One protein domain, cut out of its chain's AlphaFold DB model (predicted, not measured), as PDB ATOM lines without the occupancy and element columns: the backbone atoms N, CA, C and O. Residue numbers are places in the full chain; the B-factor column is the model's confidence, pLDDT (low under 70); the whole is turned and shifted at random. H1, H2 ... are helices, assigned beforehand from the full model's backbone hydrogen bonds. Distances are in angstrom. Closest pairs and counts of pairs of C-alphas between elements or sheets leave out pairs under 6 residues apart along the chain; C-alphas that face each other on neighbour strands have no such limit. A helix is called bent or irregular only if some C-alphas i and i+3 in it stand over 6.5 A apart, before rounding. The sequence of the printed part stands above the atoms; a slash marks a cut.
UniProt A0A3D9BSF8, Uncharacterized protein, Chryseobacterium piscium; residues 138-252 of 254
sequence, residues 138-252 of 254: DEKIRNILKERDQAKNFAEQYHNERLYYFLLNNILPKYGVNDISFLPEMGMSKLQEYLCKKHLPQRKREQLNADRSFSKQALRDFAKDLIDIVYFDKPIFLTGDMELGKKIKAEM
ATOM      1  N   ASP A 138      59.760  -9.366  34.364       90.81
ATOM      2  CA  ASP A 138      61.142  -9.762  34.050       90.81
ATOM      3  C   ASP A 138      61.239 -10.644  32.795       90.81
ATOM      4  O   ASP A 138      61.133 -11.871  32.834       90.81
ATOM      5  N   GLU A 139      61.567 -10.017  31.666       87.00
ATOM      6  CA  GLU A 139      61.791 -10.696  30.385       87.00
ATOM      7  C   GLU A 139      62.913 -11.758  30.413       87.00
ATOM      8  O   GLU A 139      62.958 -12.617  29.525       87.00
ATOM      9  N   LYS A 140      63.811 -11.768  31.415       90.81
ATOM     10  CA  LYS A 140      64.871 -12.791  31.522       90.81
ATOM     11  C   LYS A 140      64.312 -14.202  31.658       90.81
ATOM     12  O   LYS A 140      64.962 -15.143  31.191       90.81
ATOM     13  N   ILE A 141      63.113 -14.361  32.227       92.25
ATOM     14  CA  ILE A 141      62.462 -15.671  32.359       92.25
ATOM     15  C   ILE A 141      62.331 -16.376  31.007       92.25
ATOM     16  O   ILE A 141      62.462 -17.593  30.930       92.25
ATOM     17  N   ARG A 142      62.179 -15.630  29.907       89.94
ATOM     18  CA  ARG A 142      62.085 -16.214  28.565       89.94
ATOM     19  C   ARG A 142      63.341 -16.962  28.153       89.94
ATOM     20  O   ARG A 142      63.240 -18.039  27.573       89.94
ATOM     21  N   ASN A 143      64.514 -16.411  28.452       90.50
ATOM     22  CA  ASN A 143      65.776 -17.075  28.135       90.50
ATOM     23  C   ASN A 143      65.941 -18.337  28.987       90.50
ATOM     24  O   ASN A 143      66.286 -19.384  28.449       90.50
ATOM     25  N   ILE A 144      65.568 -18.268  30.270       92.56
ATOM     26  CA  ILE A 144      65.555 -19.429  31.171       92.56
ATOM     27  C   ILE A 144      64.639 -20.534  30.621       92.56
ATOM     28  O   ILE A 144      65.022 -21.701  30.604       92.56
ATOM     29  N   LEU A 145      63.439 -20.189  30.143       91.81
ATOM     30  CA  LEU A 145      62.507 -21.162  29.563       91.81
ATOM     31  C   LEU A 145      63.054 -21.790  28.281       91.81
ATOM     32  O   LEU A 145      62.979 -23.006  28.141       91.81
ATOM     33  N   LYS A 146      63.661 -21.002  27.385       90.06
ATOM     34  CA  LYS A 146      64.302 -21.529  26.168       90.06
ATOM     35  C   LYS A 146      65.411 -22.524  26.490       90.06
ATOM     36  O   LYS A 146      65.460 -23.593  25.890       90.06
ATOM     37  N   GLU A 147      66.282 -22.190  27.440       91.38
ATOM     38  CA  GLU A 147      67.356 -23.083  27.887       91.38
ATOM     39  C   GLU A 147      66.792 -24.375  28.498       91.38
ATOM     40  O   GLU A 147      67.281 -25.463  28.197       91.38
ATOM     41  N   ARG A 148      65.718 -24.281  29.298       89.69
ATOM     42  CA  ARG A 148      65.016 -25.451  29.854       89.69
ATOM     43  C   ARG A 148      64.404 -26.328  28.763       89.69
ATOM     44  O   ARG A 148      64.557 -27.546  28.817       89.69
ATOM     45  N   ASP A 149      63.722 -25.727  27.793       87.88
ATOM     46  CA  ASP A 149      63.069 -26.442  26.693       87.88
ATOM     47  C   ASP A 149      64.102 -27.173  25.817       87.88
ATOM     48  O   ASP A 149      63.896 -28.334  25.452       87.88
ATOM     49  N   GLN A 150      65.250 -26.536  25.555       87.25
ATOM     50  CA  GLN A 150      66.389 -27.146  24.860       87.25
ATOM     51  C   GLN A 150      67.009 -28.287  25.670       87.25
ATOM     52  O   GLN A 150      67.212 -29.373  25.138       87.25
ATOM     53  N   ALA A 151      67.270 -28.083  26.965       87.81
ATOM     54  CA  ALA A 151      67.857 -29.110  27.825       87.81
ATOM     55  C   ALA A 151      66.967 -30.359  27.950       87.81
ATOM     56  O   ALA A 151      67.472 -31.474  28.083       87.81
ATOM     57  N   LYS A 152      65.642 -30.181  27.894       84.19
ATOM     58  CA  LYS A 152      64.655 -31.272  27.941       84.19
ATOM     59  C   LYS A 152      64.357 -31.890  26.571       84.19
ATOM     60  O   LYS A 152      63.627 -32.878  26.526       84.19
ATOM     61  N   ASN A 153      64.924 -31.348  25.489       83.75
ATOM     62  CA  ASN A 153      64.644 -31.739  24.106       83.75
ATOM     63  C   ASN A 153      63.140 -31.772  23.792       83.75
ATOM     64  O   ASN A 153      62.649 -32.706  23.162       83.75
ATOM     65  N   PHE A 154      62.393 -30.767  24.255       82.44
ATOM     66  CA  PHE A 154      60.972 -30.675  23.928       82.44
ATOM     67  C   PHE A 154      60.768 -30.334  22.455       82.44
ATOM     68  O   PHE A 154      61.412 -29.428  21.917       82.44
ATOM     69  N   ALA A 155      59.804 -31.004  21.820       80.69
ATOM     70  CA  ALA A 155      59.316 -30.584  20.512       80.69
ATOM     71  C   ALA A 155      58.742 -29.152  20.588       80.69
ATOM     72  O   ALA A 155      58.122 -28.773  21.582       80.69
ATOM     73  N   GLU A 156      58.908 -28.353  19.529       80.94
ATOM     74  CA  GLU A 156      58.603 -26.906  19.529       80.94
ATOM     75  C   GLU A 156      57.165 -26.559  19.943       80.94
ATOM     76  O   GLU A 156      56.914 -25.566  20.629       80.94
ATOM     77  N   GLN A 157      56.192 -27.399  19.573       80.12
ATOM     78  CA  GLN A 157      54.787 -27.230  19.972       80.12
ATOM     79  C   GLN A 157      54.544 -27.341  21.492       80.12
ATOM     80  O   GLN A 157      53.458 -26.982  21.964       80.12
ATOM     81  N   TYR A 158      55.549 -27.814  22.236       82.00
ATOM     82  CA  TYR A 158      55.578 -28.017  23.681       82.00
ATOM     83  C   TYR A 158      56.603 -27.123  24.401       82.00
ATOM     84  O   TYR A 158      56.899 -27.361  25.568       82.00
ATOM     85  N   HIS A 159      57.135 -26.085  23.750       85.56
ATOM     86  CA  HIS A 159      58.013 -25.120  24.420       85.56
ATOM     87  C   HIS A 159      57.241 -24.283  25.449       85.56
ATOM     88  O   HIS A 159      56.208 -23.672  25.141       85.56
ATOM     89  N   ASN A 160      57.758 -24.242  26.678       86.69
ATOM     90  CA  ASN A 160      57.182 -23.515  27.803       86.69
ATOM     91  C   ASN A 160      57.311 -22.000  27.658       86.69
ATOM     92  O   ASN A 160      56.532 -21.271  28.268       86.69
ATOM     93  N   GLU A 161      58.228 -21.502  26.824       86.50
ATOM     94  CA  GLU A 161      58.346 -20.065  26.543       86.50
ATOM     95  C   GLU A 161      56.992 -19.435  26.157       86.50
ATOM     96  O   GLU A 161      56.645 -18.336  26.596       86.50
ATOM     97  N   ARG A 162      56.172 -20.158  25.383       86.62
ATOM     98  CA  ARG A 162      54.846 -19.682  24.957       86.62
ATOM     99  C   ARG A 162      53.848 -19.571  26.111       86.62
ATOM    100  O   ARG A 162      52.868 -18.837  25.995       86.62
ATOM    101  N   LEU A 163      54.064 -20.291  27.211       90.38
ATOM    102  CA  LEU A 163      53.200 -20.239  28.389       90.38
ATOM    103  C   LEU A 163      53.400 -18.956  29.196       90.38
ATOM    104  O   LEU A 163      52.425 -18.452  29.743       90.38
ATOM    105  N   TYR A 164      54.607 -18.386  29.204       91.81
ATOM    106  CA  TYR A 164      54.865 -17.098  29.856       91.81
ATOM    107  C   TYR A 164      54.021 -15.975  29.238       91.81
ATOM    108  O   TYR A 164      53.251 -15.316  29.934       91.81
ATOM    109  N   TYR A 165      54.056 -15.823  27.911       88.31
ATOM    110  CA  TYR A 165      53.206 -14.833  27.239       88.31
ATOM    111  C   TYR A 165      51.723 -15.124  27.377       88.31
ATOM    112  O   TYR A 165      50.905 -14.208  27.435       88.31
ATOM    113  N   PHE A 166      51.364 -16.400  27.422       91.19
ATOM    114  CA  PHE A 166      49.983 -16.777  27.630       91.19
ATOM    115  C   PHE A 166      49.485 -16.361  29.018       91.19
ATOM    116  O   PHE A 166      48.400 -15.793  29.128       91.19
ATOM    117  N   LEU A 167      50.304 -16.547  30.056       93.75
ATOM    118  CA  LEU A 167      50.017 -16.066  31.404       93.75
ATOM    119  C   LEU A 167      49.803 -14.545  31.419       93.75
ATOM    120  O   LEU A 167      48.749 -14.091  31.863       93.75
ATOM    121  N   LEU A 168      50.759 -13.773  30.893       92.50
ATOM    122  CA  LEU A 168      50.738 -12.309  30.995       92.50
ATOM    123  C   LEU A 168      49.723 -11.625  30.086       92.50
ATOM    124  O   LEU A 168      49.047 -10.698  30.513       92.50
ATOM    125  N   ASN A 169      49.613 -12.064  28.833       89.75
ATOM    126  CA  ASN A 169      48.813 -11.355  27.833       89.75
ATOM    127  C   ASN A 169      47.383 -11.887  27.738       89.75
ATOM    128  O   ASN A 169      46.529 -11.228  27.152       89.75
ATOM    129  N   ASN A 170      47.117 -13.079  28.284       90.81
ATOM    130  CA  ASN A 170      45.799 -13.703  28.205       90.81
ATOM    131  C   ASN A 170      45.242 -13.959  29.600       90.81
ATOM    132  O   ASN A 170      44.256 -13.334  29.973       90.81
ATOM    133  N   ILE A 171      45.866 -14.825  30.400       93.50
ATOM    134  CA  ILE A 171      45.233 -15.298  31.640       93.50
ATOM    135  C   ILE A 171      45.091 -14.196  32.697       93.50
ATOM    136  O   ILE A 171      43.983 -13.995  33.191       93.50
ATOM    137  N   LEU A 172      46.154 -13.454  33.033       94.50
ATOM    138  CA  LEU A 172      46.096 -12.431  34.089       94.50
ATOM    139  C   LEU A 172      45.155 -11.252  33.748       94.50
ATOM    140  O   LEU A 172      44.323 -10.909  34.593       94.50
ATOM    141  N   PRO A 173      45.174 -10.670  32.529       92.75
ATOM    142  CA  PRO A 173      44.235  -9.611  32.159       92.75
ATOM    143  C   PRO A 173      42.783 -10.090  32.196       92.75
ATOM    144  O   PRO A 173      41.908  -9.404  32.723       92.75
ATOM    145  N   LYS A 174      42.527 -11.301  31.687       92.69
ATOM    146  CA  LYS A 174      41.192 -11.908  31.647       92.69
ATOM    147  C   LYS A 174      40.677 -12.273  33.031       92.69
ATOM    148  O   LYS A 174      39.495 -12.078  33.304       92.69
ATOM    149  N   TYR A 175      41.555 -12.718  33.926       94.44
ATOM    150  CA  TYR A 175      41.248 -12.874  35.344       94.44
ATOM    151  C   TYR A 175      40.828 -11.542  35.981       94.44
ATOM    152  O   TYR A 175      39.812 -11.489  36.678       94.44
ATOM    153  N   GLY A 176      41.551 -10.458  35.684       92.06
ATOM    154  CA  GLY A 176      41.250  -9.122  36.199       92.06
ATOM    155  C   GLY A 176      39.859  -8.610  35.835       92.06
ATOM    156  O   GLY A 176      39.153  -8.085  36.696       92.06
ATOM    157  N   VAL A 177      39.425  -8.823  34.590       92.50
ATOM    158  CA  VAL A 177      38.084  -8.418  34.122       92.50
ATOM    159  C   VAL A 177      37.027  -9.527  34.222       92.50
ATOM    160  O   VAL A 177      35.865  -9.296  33.890       92.50
ATOM    161  N   ASN A 178      37.409 -10.711  34.709       90.25
ATOM    162  CA  ASN A 178      36.590 -11.923  34.767       90.25
ATOM    163  C   ASN A 178      35.919 -12.269  33.422       90.25
ATOM    164  O   ASN A 178      34.696 -12.406  33.332       90.25
ATOM    165  N   ASP A 179      36.731 -12.374  32.373       88.31
ATOM    166  CA  ASP A 179      36.298 -12.693  31.012       88.31
ATOM    167  C   ASP A 179      36.869 -14.044  30.569       88.31
ATOM    168  O   ASP A 179      38.071 -14.262  30.607       88.31
ATOM    169  N   ILE A 180      36.006 -14.944  30.107       84.00
ATOM    170  CA  ILE A 180      36.353 -16.302  29.653       84.00
ATOM    171  C   ILE A 180      36.038 -16.524  28.168       84.00
ATOM    172  O   ILE A 180      36.010 -17.660  27.695       84.00
ATOM    173  N   SER A 181      35.766 -15.455  27.418       79.06
ATOM    174  CA  SER A 181      35.382 -15.535  26.002       79.06
ATOM    175  C   SER A 181      36.500 -16.043  25.077       79.06
ATOM    176  O   SER A 181      36.205 -16.588  24.018       79.06
ATOM    177  N   PHE A 182      37.765 -15.949  25.498       74.56
ATOM    178  CA  PHE A 182      38.982 -16.215  24.707       74.56
ATOM    179  C   PHE A 182      39.352 -17.711  24.548       74.56
ATOM    180  O   PHE A 182      40.514 -18.094  24.409       74.56
ATOM    181  N   LEU A 183      38.357 -18.598  24.608       66.81
ATOM    182  CA  LEU A 183      38.539 -20.052  24.531       66.81
ATOM    183  C   LEU A 183      38.952 -20.518  23.127       66.81
ATOM    184  O   LEU A 183      38.518 -19.927  22.144       66.81
ATOM    185  N   PRO A 184      39.740 -21.606  23.031       65.06
ATOM    186  CA  PRO A 184      40.996 -21.642  22.290       65.06
ATOM    187  C   PRO A 184      40.928 -21.019  20.893       65.06
ATOM    188  O   PRO A 184      40.121 -21.423  20.057       65.06
ATOM    189  N   GLU A 185      41.825 -20.065  20.658       61.53
ATOM    190  CA  GLU A 185      41.973 -19.321  19.407       61.53
ATOM    191  C   GLU A 185      42.963 -20.013  18.453       61.53
ATOM    192  O   GLU A 185      43.817 -20.809  18.864       61.53
ATOM    193  N   MET A 186      42.875 -19.696  17.156       58.38
ATOM    194  CA  MET A 186      43.893 -20.112  16.187       58.38
ATOM    195  C   MET A 186      45.269 -19.578  16.609       58.38
ATOM    196  O   MET A 186      45.415 -18.392  16.886       58.38
ATOM    197  N   GLY A 187      46.285 -20.445  16.622       70.94
ATOM    198  CA  GLY A 187      47.662 -20.076  16.972       70.94
ATOM    199  C   GLY A 187      48.099 -20.449  18.392       70.94
ATOM    200  O   GLY A 187      49.281 -20.292  18.705       70.94
ATOM    201  N   MET A 188      47.206 -20.996  19.229       85.50
ATOM    202  CA  MET A 188      47.608 -21.559  20.521       85.50
ATOM    203  C   MET A 188      48.557 -22.761  20.357       85.50
ATOM    204  O   MET A 188      48.407 -23.575  19.447       85.50
ATOM    205  N   SER A 189      49.544 -22.886  21.249       85.56
ATOM    206  CA  SER A 189      50.393 -24.080  21.339       85.56
ATOM    207  C   SER A 189      49.624 -25.268  21.919       85.56
ATOM    208  O   SER A 189      48.576 -25.105  22.551       85.56
ATOM    209  N   LYS A 190      50.170 -26.483  21.777       85.12
ATOM    210  CA  LYS A 190      49.534 -27.685  22.334       85.12
ATOM    211  C   LYS A 190      49.392 -27.599  23.851       85.12
ATOM    212  O   LYS A 190      48.329 -27.921  24.377       85.12
ATOM    213  N   LEU A 191      50.405 -27.082  24.549       86.44
ATOM    214  CA  LEU A 191      50.331 -26.858  25.998       86.44
ATOM    215  C   LEU A 191      49.201 -25.899  26.385       86.44
ATOM    216  O   LEU A 191      48.437 -26.197  27.301       86.44
ATOM    217  N   GLN A 192      49.063 -24.783  25.662       88.50
ATOM    218  CA  GLN A 192      47.995 -23.810  25.903       88.50
ATOM    219  C   GLN A 192      46.618 -24.450  25.684       88.50
ATOM    220  O   GLN A 192      45.744 -24.329  26.542       88.50
ATOM    221  N   GLU A 193      46.432 -25.206  24.593       87.38
ATOM    222  CA  GLU A 193      45.183 -25.932  24.329       87.38
ATOM    223  C   GLU A 193      44.820 -26.902  25.464       87.38
ATOM    224  O   GLU A 193      43.657 -26.967  25.876       87.38
ATOM    225  N   TYR A 194      45.790 -27.682  25.955       86.62
ATOM    226  CA  TYR A 194      45.544 -28.665  27.010       86.62
ATOM    227  C   TYR A 194      45.175 -28.002  28.334       86.62
ATOM    228  O   TYR A 194      44.170 -28.377  28.942       86.62
ATOM    229  N   LEU A 195      45.909 -26.965  28.734       88.88
ATOM    230  CA  LEU A 195      45.593 -26.218  29.947       88.88
ATOM    231  C   LEU A 195      44.228 -25.516  29.842       88.88
ATOM    232  O   LEU A 195      43.426 -25.604  30.772       88.88
ATOM    233  N   CYS A 196      43.887 -24.933  28.688       89.56
ATOM    234  CA  CYS A 196      42.549 -24.384  28.445       89.56
ATOM    235  C   CYS A 196      41.459 -25.445  28.635       89.56
ATOM    236  O   CYS A 196      40.476 -25.206  29.332       89.56
ATOM    237  N   LYS A 197      41.636 -26.646  28.071       86.81
ATOM    238  CA  LYS A 197      40.680 -27.756  28.239       86.81
ATOM    239  C   LYS A 197      40.581 -28.232  29.689       86.81
ATOM    240  O   LYS A 197      39.500 -28.650  30.100       86.81
ATOM    241  N   LYS A 198      41.676 -28.182  30.453       87.50
ATOM    242  CA  LYS A 198      41.709 -28.555  31.872       87.50
ATOM    243  C   LYS A 198      40.914 -27.577  32.736       87.50
ATOM    244  O   LYS A 198      40.032 -28.013  33.475       87.50
ATOM    245  N   HIS A 199      41.222 -26.284  32.648       89.75
ATOM    246  CA  HIS A 199      40.650 -25.266  33.538       89.75
ATOM    247  C   HIS A 199      39.292 -24.753  33.061       89.75
ATOM    248  O   HIS A 199      38.428 -24.441  33.875       89.75
ATOM    249  N   LEU A 200      39.070 -24.729  31.747       88.19
ATOM    250  CA  LEU A 200      37.856 -24.209  31.125       88.19
ATOM    251  C   LEU A 200      37.219 -25.266  30.196       88.19
ATOM    252  O   LEU A 200      37.068 -25.053  28.987       88.19
ATOM    253  N   PRO A 201      36.846 -26.447  30.732       86.69
ATOM    254  CA  PRO A 201      36.348 -27.546  29.919       86.69
ATOM    255  C   PRO A 201      34.988 -27.205  29.304       86.69
ATOM    256  O   PRO A 201      34.092 -26.697  29.980       86.69
ATOM    257  N   GLN A 202      34.786 -27.594  28.042       84.06
ATOM    258  CA  GLN A 202      33.557 -27.300  27.294       84.06
ATOM    259  C   GLN A 202      32.283 -27.754  28.024       84.06
ATOM    260  O   GLN A 202      31.299 -27.023  28.046       84.06
ATOM    261  N   ARG A 203      32.324 -28.908  28.709       85.50
ATOM    262  CA  ARG A 203      31.203 -29.441  29.510       85.50
ATOM    263  C   ARG A 203      30.753 -28.539  30.668       85.50
ATOM    264  O   ARG A 203      29.658 -28.727  31.172       85.50
ATOM    265  N   LYS A 204      31.600 -27.609  31.128       86.62
ATOM    266  CA  LYS A 204      31.284 -26.654  32.204       86.62
ATOM    267  C   LYS A 204      31.023 -25.237  31.680       86.62
ATOM    268  O   LYS A 204      30.880 -24.331  32.492       86.62
ATOM    269  N   ARG A 205      30.957 -25.015  30.356       84.31
ATOM    270  CA  ARG A 205      30.789 -23.664  29.781       84.31
ATOM    271  C   ARG A 205      29.546 -22.941  30.285       84.31
ATOM    272  O   ARG A 205      29.630 -21.757  30.570       84.31
ATOM    273  N   GLU A 206      28.419 -23.637  30.396       85.38
ATOM    274  CA  GLU A 206      27.179 -23.036  30.898       85.38
ATOM    275  C   GLU A 206      27.357 -22.517  32.327       85.38
ATOM    276  O   GLU A 206      27.034 -21.367  32.607       85.38
ATOM    277  N   GLN A 207      27.966 -23.323  33.201       88.44
ATOM    278  CA  GLN A 207      28.262 -22.932  34.579       88.44
ATOM    279  C   GLN A 207      29.266 -21.775  34.644       88.44
ATOM    280  O   GLN A 207      29.059 -20.830  35.395       88.44
ATOM    281  N   LEU A 208      30.333 -21.830  33.843       87.31
ATOM    282  CA  LEU A 208      31.331 -20.764  33.751       87.31
ATOM    283  C   LEU A 208      30.684 -19.436  33.299       87.31
ATOM    284  O   LEU A 208      30.911 -18.386  33.895       87.31
ATOM    285  N   ASN A 209      29.803 -19.466  32.302       85.38
ATOM    286  CA  ASN A 209      29.118 -18.257  31.840       85.38
ATOM    287  C   ASN A 209      28.068 -17.739  32.840       85.38
ATOM    288  O   ASN A 209      27.821 -16.535  32.890       85.38
ATOM    289  N   ALA A 210      27.436 -18.628  33.611       88.25
ATOM    290  CA  ALA A 210      26.378 -18.272  34.553       88.25
ATOM    291  C   ALA A 210      26.903 -17.780  35.914       88.25
ATOM    292  O   ALA A 210      26.278 -16.918  36.531       88.25
ATOM    293  N   ASP A 211      28.036 -18.308  36.389       91.56
ATOM    294  CA  ASP A 211      28.590 -18.018  37.713       91.56
ATOM    295  C   ASP A 211      29.942 -17.293  37.615       91.56
ATOM    296  O   ASP A 211      30.998 -17.871  37.333       91.56
ATOM    297  N   ARG A 212      29.904 -15.991  37.915       90.44
ATOM    298  CA  ARG A 212      31.087 -15.125  37.935       90.44
ATOM    299  C   ARG A 212      32.137 -15.563  38.951       90.44
ATOM    300  O   ARG A 212      33.322 -15.414  38.663       90.44
ATOM    301  N   SER A 213      31.733 -16.055  40.118       91.69
ATOM    302  CA  SER A 213      32.664 -16.498  41.158       91.69
ATOM    303  C   SER A 213      33.368 -17.777  40.721       91.69
ATOM    304  O   SER A 213      34.586 -17.887  40.854       91.69
ATOM    305  N   PHE A 214      32.616 -18.703  40.122       91.94
ATOM    306  CA  PHE A 214      33.163 -19.939  39.571       91.94
ATOM    307  C   PHE A 214      34.177 -19.670  38.450       91.94
ATOM    308  O   PHE A 214      35.270 -20.234  38.460       91.94
ATOM    309  N   SER A 215      33.863 -18.759  37.528       90.94
ATOM    310  CA  SER A 215      34.789 -18.355  36.460       90.94
ATOM    311  C   SER A 215      36.042 -17.666  36.973       90.94
ATOM    312  O   SER A 215      37.147 -17.996  36.537       90.94
ATOM    313  N   LYS A 216      35.892 -16.769  37.953       92.88
ATOM    314  CA  LYS A 216      37.034 -16.099  38.571       92.88
ATOM    315  C   LYS A 216      37.960 -17.108  39.253       92.88
ATOM    316  O   LYS A 216      39.174 -17.017  39.088       92.88
ATOM    317  N   GLN A 217      37.400 -18.096  39.951       93.25
ATOM    318  CA  GLN A 217      38.185 -19.171  40.556       93.25
ATOM    319  C   GLN A 217      38.885 -20.035  39.497       93.25
ATOM    320  O   GLN A 217      40.073 -20.300  39.630       93.25
ATOM    321  N   ALA A 218      38.197 -20.412  38.416       92.31
ATOM    322  CA  ALA A 218      38.797 -21.213  37.347       92.31
ATOM    323  C   ALA A 218      39.979 -20.497  36.668       92.31
ATOM    324  O   ALA A 218      41.008 -21.121  36.408       92.31
ATOM    325  N   LEU A 219      39.860 -19.188  36.414       94.25
ATOM    326  CA  LEU A 219      40.945 -18.361  35.873       94.25
ATOM    327  C   LEU A 219      42.105 -18.204  36.865       94.25
ATOM    328  O   LEU A 219      43.263 -18.251  36.454       94.25
ATOM    329  N   ARG A 220      41.811 -18.068  38.162       95.38
ATOM    330  CA  ARG A 220      42.827 -18.039  39.222       95.38
ATOM    331  C   ARG A 220      43.605 -19.353  39.282       95.38
ATOM    332  O   ARG A 220      44.831 -19.328  39.267       95.38
ATOM    333  N   ASP A 221      42.912 -20.489  39.288       93.38
ATOM    334  CA  ASP A 221      43.543 -21.814  39.291       93.38
ATOM    335  C   ASP A 221      44.400 -22.025  38.036       93.38
ATOM    336  O   ASP A 221      45.488 -22.590  38.108       93.38
ATOM    337  N   PHE A 222      43.946 -21.514  36.889       93.94
ATOM    338  CA  PHE A 222      44.722 -21.530  35.651       93.94
ATOM    339  C   PHE A 222      46.007 -20.692  35.779       93.94
ATOM    340  O   PHE A 222      47.094 -21.158  35.439       93.94
ATOM    341  N   ALA A 223      45.919 -19.474  36.315       95.62
ATOM    342  CA  ALA A 223      47.095 -18.637  36.548       95.62
ATOM    343  C   ALA A 223      48.109 -19.317  37.484       95.62
ATOM    344  O   ALA A 223      49.303 -19.306  37.189       95.62
ATOM    345  N   LYS A 224      47.645 -19.958  38.564       94.38
ATOM    346  CA  LYS A 224      48.505 -20.701  39.503       94.38
ATOM    347  C   LYS A 224      49.251 -21.839  38.817       94.38
ATOM    348  O   LYS A 224      50.461 -21.948  38.983       94.38
ATOM    349  N   ASP A 225      48.557 -22.630  38.000       93.12
ATOM    350  CA  ASP A 225      49.185 -23.712  37.243       93.12
ATOM    351  C   ASP A 225      50.237 -23.174  36.256       93.12
ATOM    352  O   ASP A 225      51.340 -23.707  36.147       93.12
ATOM    353  N   LEU A 226      49.948 -22.073  35.561       94.12
ATOM    354  CA  LEU A 226      50.934 -21.449  34.675       94.12
ATOM    355  C   LEU A 226      52.158 -20.930  35.435       94.12
ATOM    356  O   LEU A 226      53.274 -21.110  34.953       94.12
ATOM    357  N   ILE A 227      51.973 -20.334  36.615       94.88
ATOM    358  CA  ILE A 227      53.080 -19.902  37.482       94.88
ATOM    359  C   ILE A 227      53.935 -21.102  37.902       94.88
ATOM    360  O   ILE A 227      55.162 -21.051  37.812       94.88
ATOM    361  N   ASP A 228      53.287 -22.194  38.298       92.00
ATOM    362  CA  ASP A 228      53.941 -23.440  38.688       92.00
ATOM    363  C   ASP A 228      54.783 -24.055  37.561       92.00
ATOM    364  O   ASP A 228      55.890 -24.535  37.815       92.00
ATOM    365  N   ILE A 229      54.321 -23.985  36.310       90.81
ATOM    366  CA  ILE A 229      55.093 -24.451  35.147       90.81
ATOM    367  C   ILE A 229      56.234 -23.479  34.828       90.81
ATOM    368  O   ILE A 229      57.390 -23.885  34.712       90.81
ATOM    369  N   VAL A 230      55.915 -22.192  34.677       93.00
ATOM    370  CA  VAL A 230      56.844 -21.181  34.156       93.00
ATOM    371  C   VAL A 230      57.977 -20.906  35.145       93.00
ATOM    372  O   VAL A 230      59.153 -20.963  34.779       93.00
ATOM    373  N   TYR A 231      57.649 -20.651  36.407       92.62
ATOM    374  CA  TYR A 231      58.632 -20.207  37.394       92.62
ATOM    375  C   TYR A 231      59.231 -21.374  38.178       92.62
ATOM    376  O   TYR A 231      60.446 -21.408  38.386       92.62
ATOM    377  N   PHE A 232      58.419 -22.374  38.532       89.25
ATOM    378  CA  PHE A 232      58.843 -23.469  39.408       89.25
ATOM    379  C   PHE A 232      59.206 -24.777  38.685       89.25
ATOM    380  O   PHE A 232      59.567 -25.745  39.352       89.25
ATOM    381  N   ASP A 233      59.139 -24.817  37.347       87.44
ATOM    382  CA  ASP A 233      59.437 -26.001  36.521       87.44
ATOM    383  C   ASP A 233      58.657 -27.263  36.945       87.44
ATOM    384  O   ASP A 233      59.123 -28.399  36.801       87.44
ATOM    385  N   LYS A 234      57.457 -27.082  37.511       85.19
ATOM    386  CA  LYS A 234      56.669 -28.202  38.025       85.19
ATOM    387  C   LYS A 234      56.007 -28.974  36.880       85.19
ATOM    388  O   LYS A 234      55.415 -28.374  35.980       85.19
ATOM    389  N   PRO A 235      56.012 -30.317  36.934       70.56
ATOM    390  CA  PRO A 235      55.245 -31.132  36.007       70.56
ATOM    391  C   PRO A 235      53.760 -31.044  36.368       70.56
ATOM    392  O   PRO A 235      53.310 -31.638  37.346       70.56
ATOM    393  N   ILE A 236      52.981 -30.310  35.576       65.00
ATOM    394  CA  ILE A 236      51.532 -30.229  35.767       65.00
ATOM    395  C   ILE A 236      50.823 -31.266  34.906       65.00
ATOM    396  O   ILE A 236      51.122 -31.445  33.728       65.00
ATOM    397  N   PHE A 237      49.822 -31.923  35.493       67.69
ATOM    398  CA  PHE A 237      48.856 -32.712  34.744       67.69
ATOM    399  C   PHE A 237      48.089 -31.784  33.802       67.69
ATOM    400  O   PHE A 237      47.174 -31.079  34.224       67.69
ATOM    401  N   LEU A 238      48.484 -31.779  32.528       69.00
ATOM    402  CA  LEU A 238      47.889 -30.975  31.452       69.00
ATOM    403  C   LEU A 238      46.433 -31.375  31.148       69.00
ATOM    404  O   LEU A 238      45.732 -30.712  30.395       69.00
ATOM    405  N   THR A 239      45.971 -32.474  31.740       64.69
ATOM    406  CA  THR A 239      44.617 -33.004  31.636       64.69
ATOM    407  C   THR A 239      44.317 -33.881  32.854       64.69
ATOM    408  O   THR A 239      45.226 -34.472  33.435       64.69
ATOM    409  N   GLY A 240      43.040 -33.981  33.236       65.12
ATOM    410  CA  GLY A 240      42.571 -34.973  34.214       65.12
ATOM    411  C   GLY A 240      42.350 -36.372  33.618       65.12
ATOM    412  O   GLY A 240      42.018 -37.301  34.345       65.12
ATOM    413  N   ASP A 241      42.505 -36.520  32.302       75.19
ATOM    414  CA  ASP A 241      42.383 -37.783  31.573       75.19
ATOM    415  C   ASP A 241      43.752 -38.477  31.479       75.19
ATOM    416  O   ASP A 241      44.687 -37.963  30.860       75.19
ATOM    417  N   MET A 242      43.873 -39.657  32.095       77.50
ATOM    418  CA  MET A 242      45.126 -40.416  32.143       77.50
ATOM    419  C   MET A 242      45.603 -40.912  30.771       77.50
ATOM    420  O   MET A 242      46.813 -40.989  30.548       77.50
ATOM    421  N   GLU A 243      44.697 -41.261  29.856       80.50
ATOM    422  CA  GLU A 243      45.071 -41.737  28.518       80.50
ATOM    423  C   GLU A 243      45.579 -40.581  27.665       80.50
ATOM    424  O   GLU A 243      46.648 -40.673  27.052       80.50
ATOM    425  N   LEU A 244      44.872 -39.450  27.714       78.94
ATOM    426  CA  LEU A 244      45.333 -38.228  27.070       78.94
ATOM    427  C   LEU A 244      46.663 -37.754  27.674       78.94
ATOM    428  O   LEU A 244      47.556 -37.355  26.934       78.94
ATOM    429  N   GLY A 245      46.848 -37.870  28.991       81.62
ATOM    430  CA  GLY A 245      48.104 -37.532  29.663       81.62
ATOM    431  C   GLY A 245      49.294 -38.365  29.174       81.62
ATOM    432  O   GLY A 245      50.369 -37.819  28.924       81.62
ATOM    433  N   LYS A 246      49.103 -39.676  28.965       82.31
ATOM    434  CA  LYS A 246      50.133 -40.550  28.375       82.31
ATOM    435  C   LYS A 246      50.469 -40.145  26.943       82.31
ATOM    436  O   LYS A 246      51.646 -40.107  26.593       82.31
ATOM    437  N   LYS A 247      49.451 -39.818  26.140       82.88
ATOM    438  CA  LYS A 247      49.631 -39.356  24.760       82.88
ATOM    439  C   LYS A 247      50.438 -38.058  24.706       82.88
ATOM    440  O   LYS A 247      51.423 -38.001  23.983       82.88
ATOM    441  N   ILE A 248      50.084 -37.070  25.528       81.38
ATOM    442  CA  ILE A 248      50.817 -35.800  25.608       81.38
ATOM    443  C   ILE A 248      52.273 -36.048  25.989       81.38
ATOM    444  O   ILE A 248      53.176 -35.545  25.332       81.38
ATOM    445  N   LYS A 249      52.515 -36.877  27.014       82.75
ATOM    446  CA  LYS A 249      53.879 -37.207  27.429       82.75
ATOM    447  C   LYS A 249      54.669 -37.850  26.289       82.75
ATOM    448  O   LYS A 249      55.811 -37.478  26.090       82.75
ATOM    449  N   ALA A 250      54.087 -38.778  25.534       82.69
ATOM    450  CA  ALA A 250      54.769 -39.366  24.383       82.69
ATOM    451  C   ALA A 250      55.087 -38.314  23.304       82.69
ATOM    452  O   ALA A 250      56.192 -38.297  22.781       82.69
ATOM    453  N   GLU A 251      54.156 -37.406  23.004       83.62
ATOM    454  CA  GLU A 251      54.350 -36.346  22.003       83.62
ATOM    455  C   GLU A 251      55.356 -35.260  22.420       83.62
ATOM    456  O   GLU A 251      55.906 -34.587  21.555       83.62
ATOM    457  N   MET A 252      55.592 -35.062  23.721       80.44
ATOM    458  CA  MET A 252      56.541 -34.058  24.225       80.44
ATOM    459  C   MET A 252      58.012 -34.441  24.017       80.44
ATOM    460  O   MET A 252      58.843 -33.543  23.904       80.44
TER     461      MET A 252
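What this domain is: This is residues 138 to 252 of the 254 residues of an uncharacterized protein of Chryseobacterium piscium (UniProt A0A3D9BSF8). Two long helices, H2 and H5, lie side by side and run opposite ways, with the shorter H3 packed on part of H5; H1 stands at one end of this pair, H4 makes a corner at the other, and H6 lies beyond H3, touching no helix. The printed part has 115 residues with six named helices, H1 to H6 in order, and no named strand: all helix. It is compact, with a radius of gyration of the C-alphas of 14.1 A and spans of 43 by 36 by 25 A.

Where its parts are: H1, residues 140 to 151, begins at C-alpha 140 (64.871, -12.791, 31.522) and is 17.0 A long. H2, residues 161 to 177, measures 24.6 A and is irregular, but only just: C-alphas 169 and 172 are 6.9 A apart. H3 is residues 190 to 199, 14.5 A. H4, residues 202 to 210, 13.6 A, is irregular, with C-alphas 203 and 206 7.7 A apart. H5, residues 212 to 230, is 26.7 A long. H6, residues 242 to 252, 15.3 A, ends at C-alpha 252 (56.541, -34.058, 24.225).

How they stand to each other: H2 and H5 touch at a shallow tilt of 23 degrees, opposite ways; their closest C-alphas, of Tyr 175 and Leu 219, are 5.5 A apart. H1 touches residues 161 to 164 of H2, closest at the C-alphas of Leu 145 and Glu 161, 5.3 A. H3 touches residues 218 to 222 of H5, closest at the C-alphas of His 199 and Ala 218, 5.9 A. H4 and H5 touch only at the corner, closest at the C-alphas of Leu 208 and Ser 215, 5.0 A. H3 and H6 are near each other. Every O i to N i+4 pair is within hydrogen-bond range in H1, H3, H5 and H6, against 10 of 13 in H2 and 3 of 5 in H4.

The domain as a whole: The C-alphas farthest apart, of Ala 151 and Ala 210, are 43.4 A apart. The printed part has no cut; the links H2 to H3 and H5 to H6 are long. The pLDDT is under 70 at residues 183 to 186 and 236 to 240.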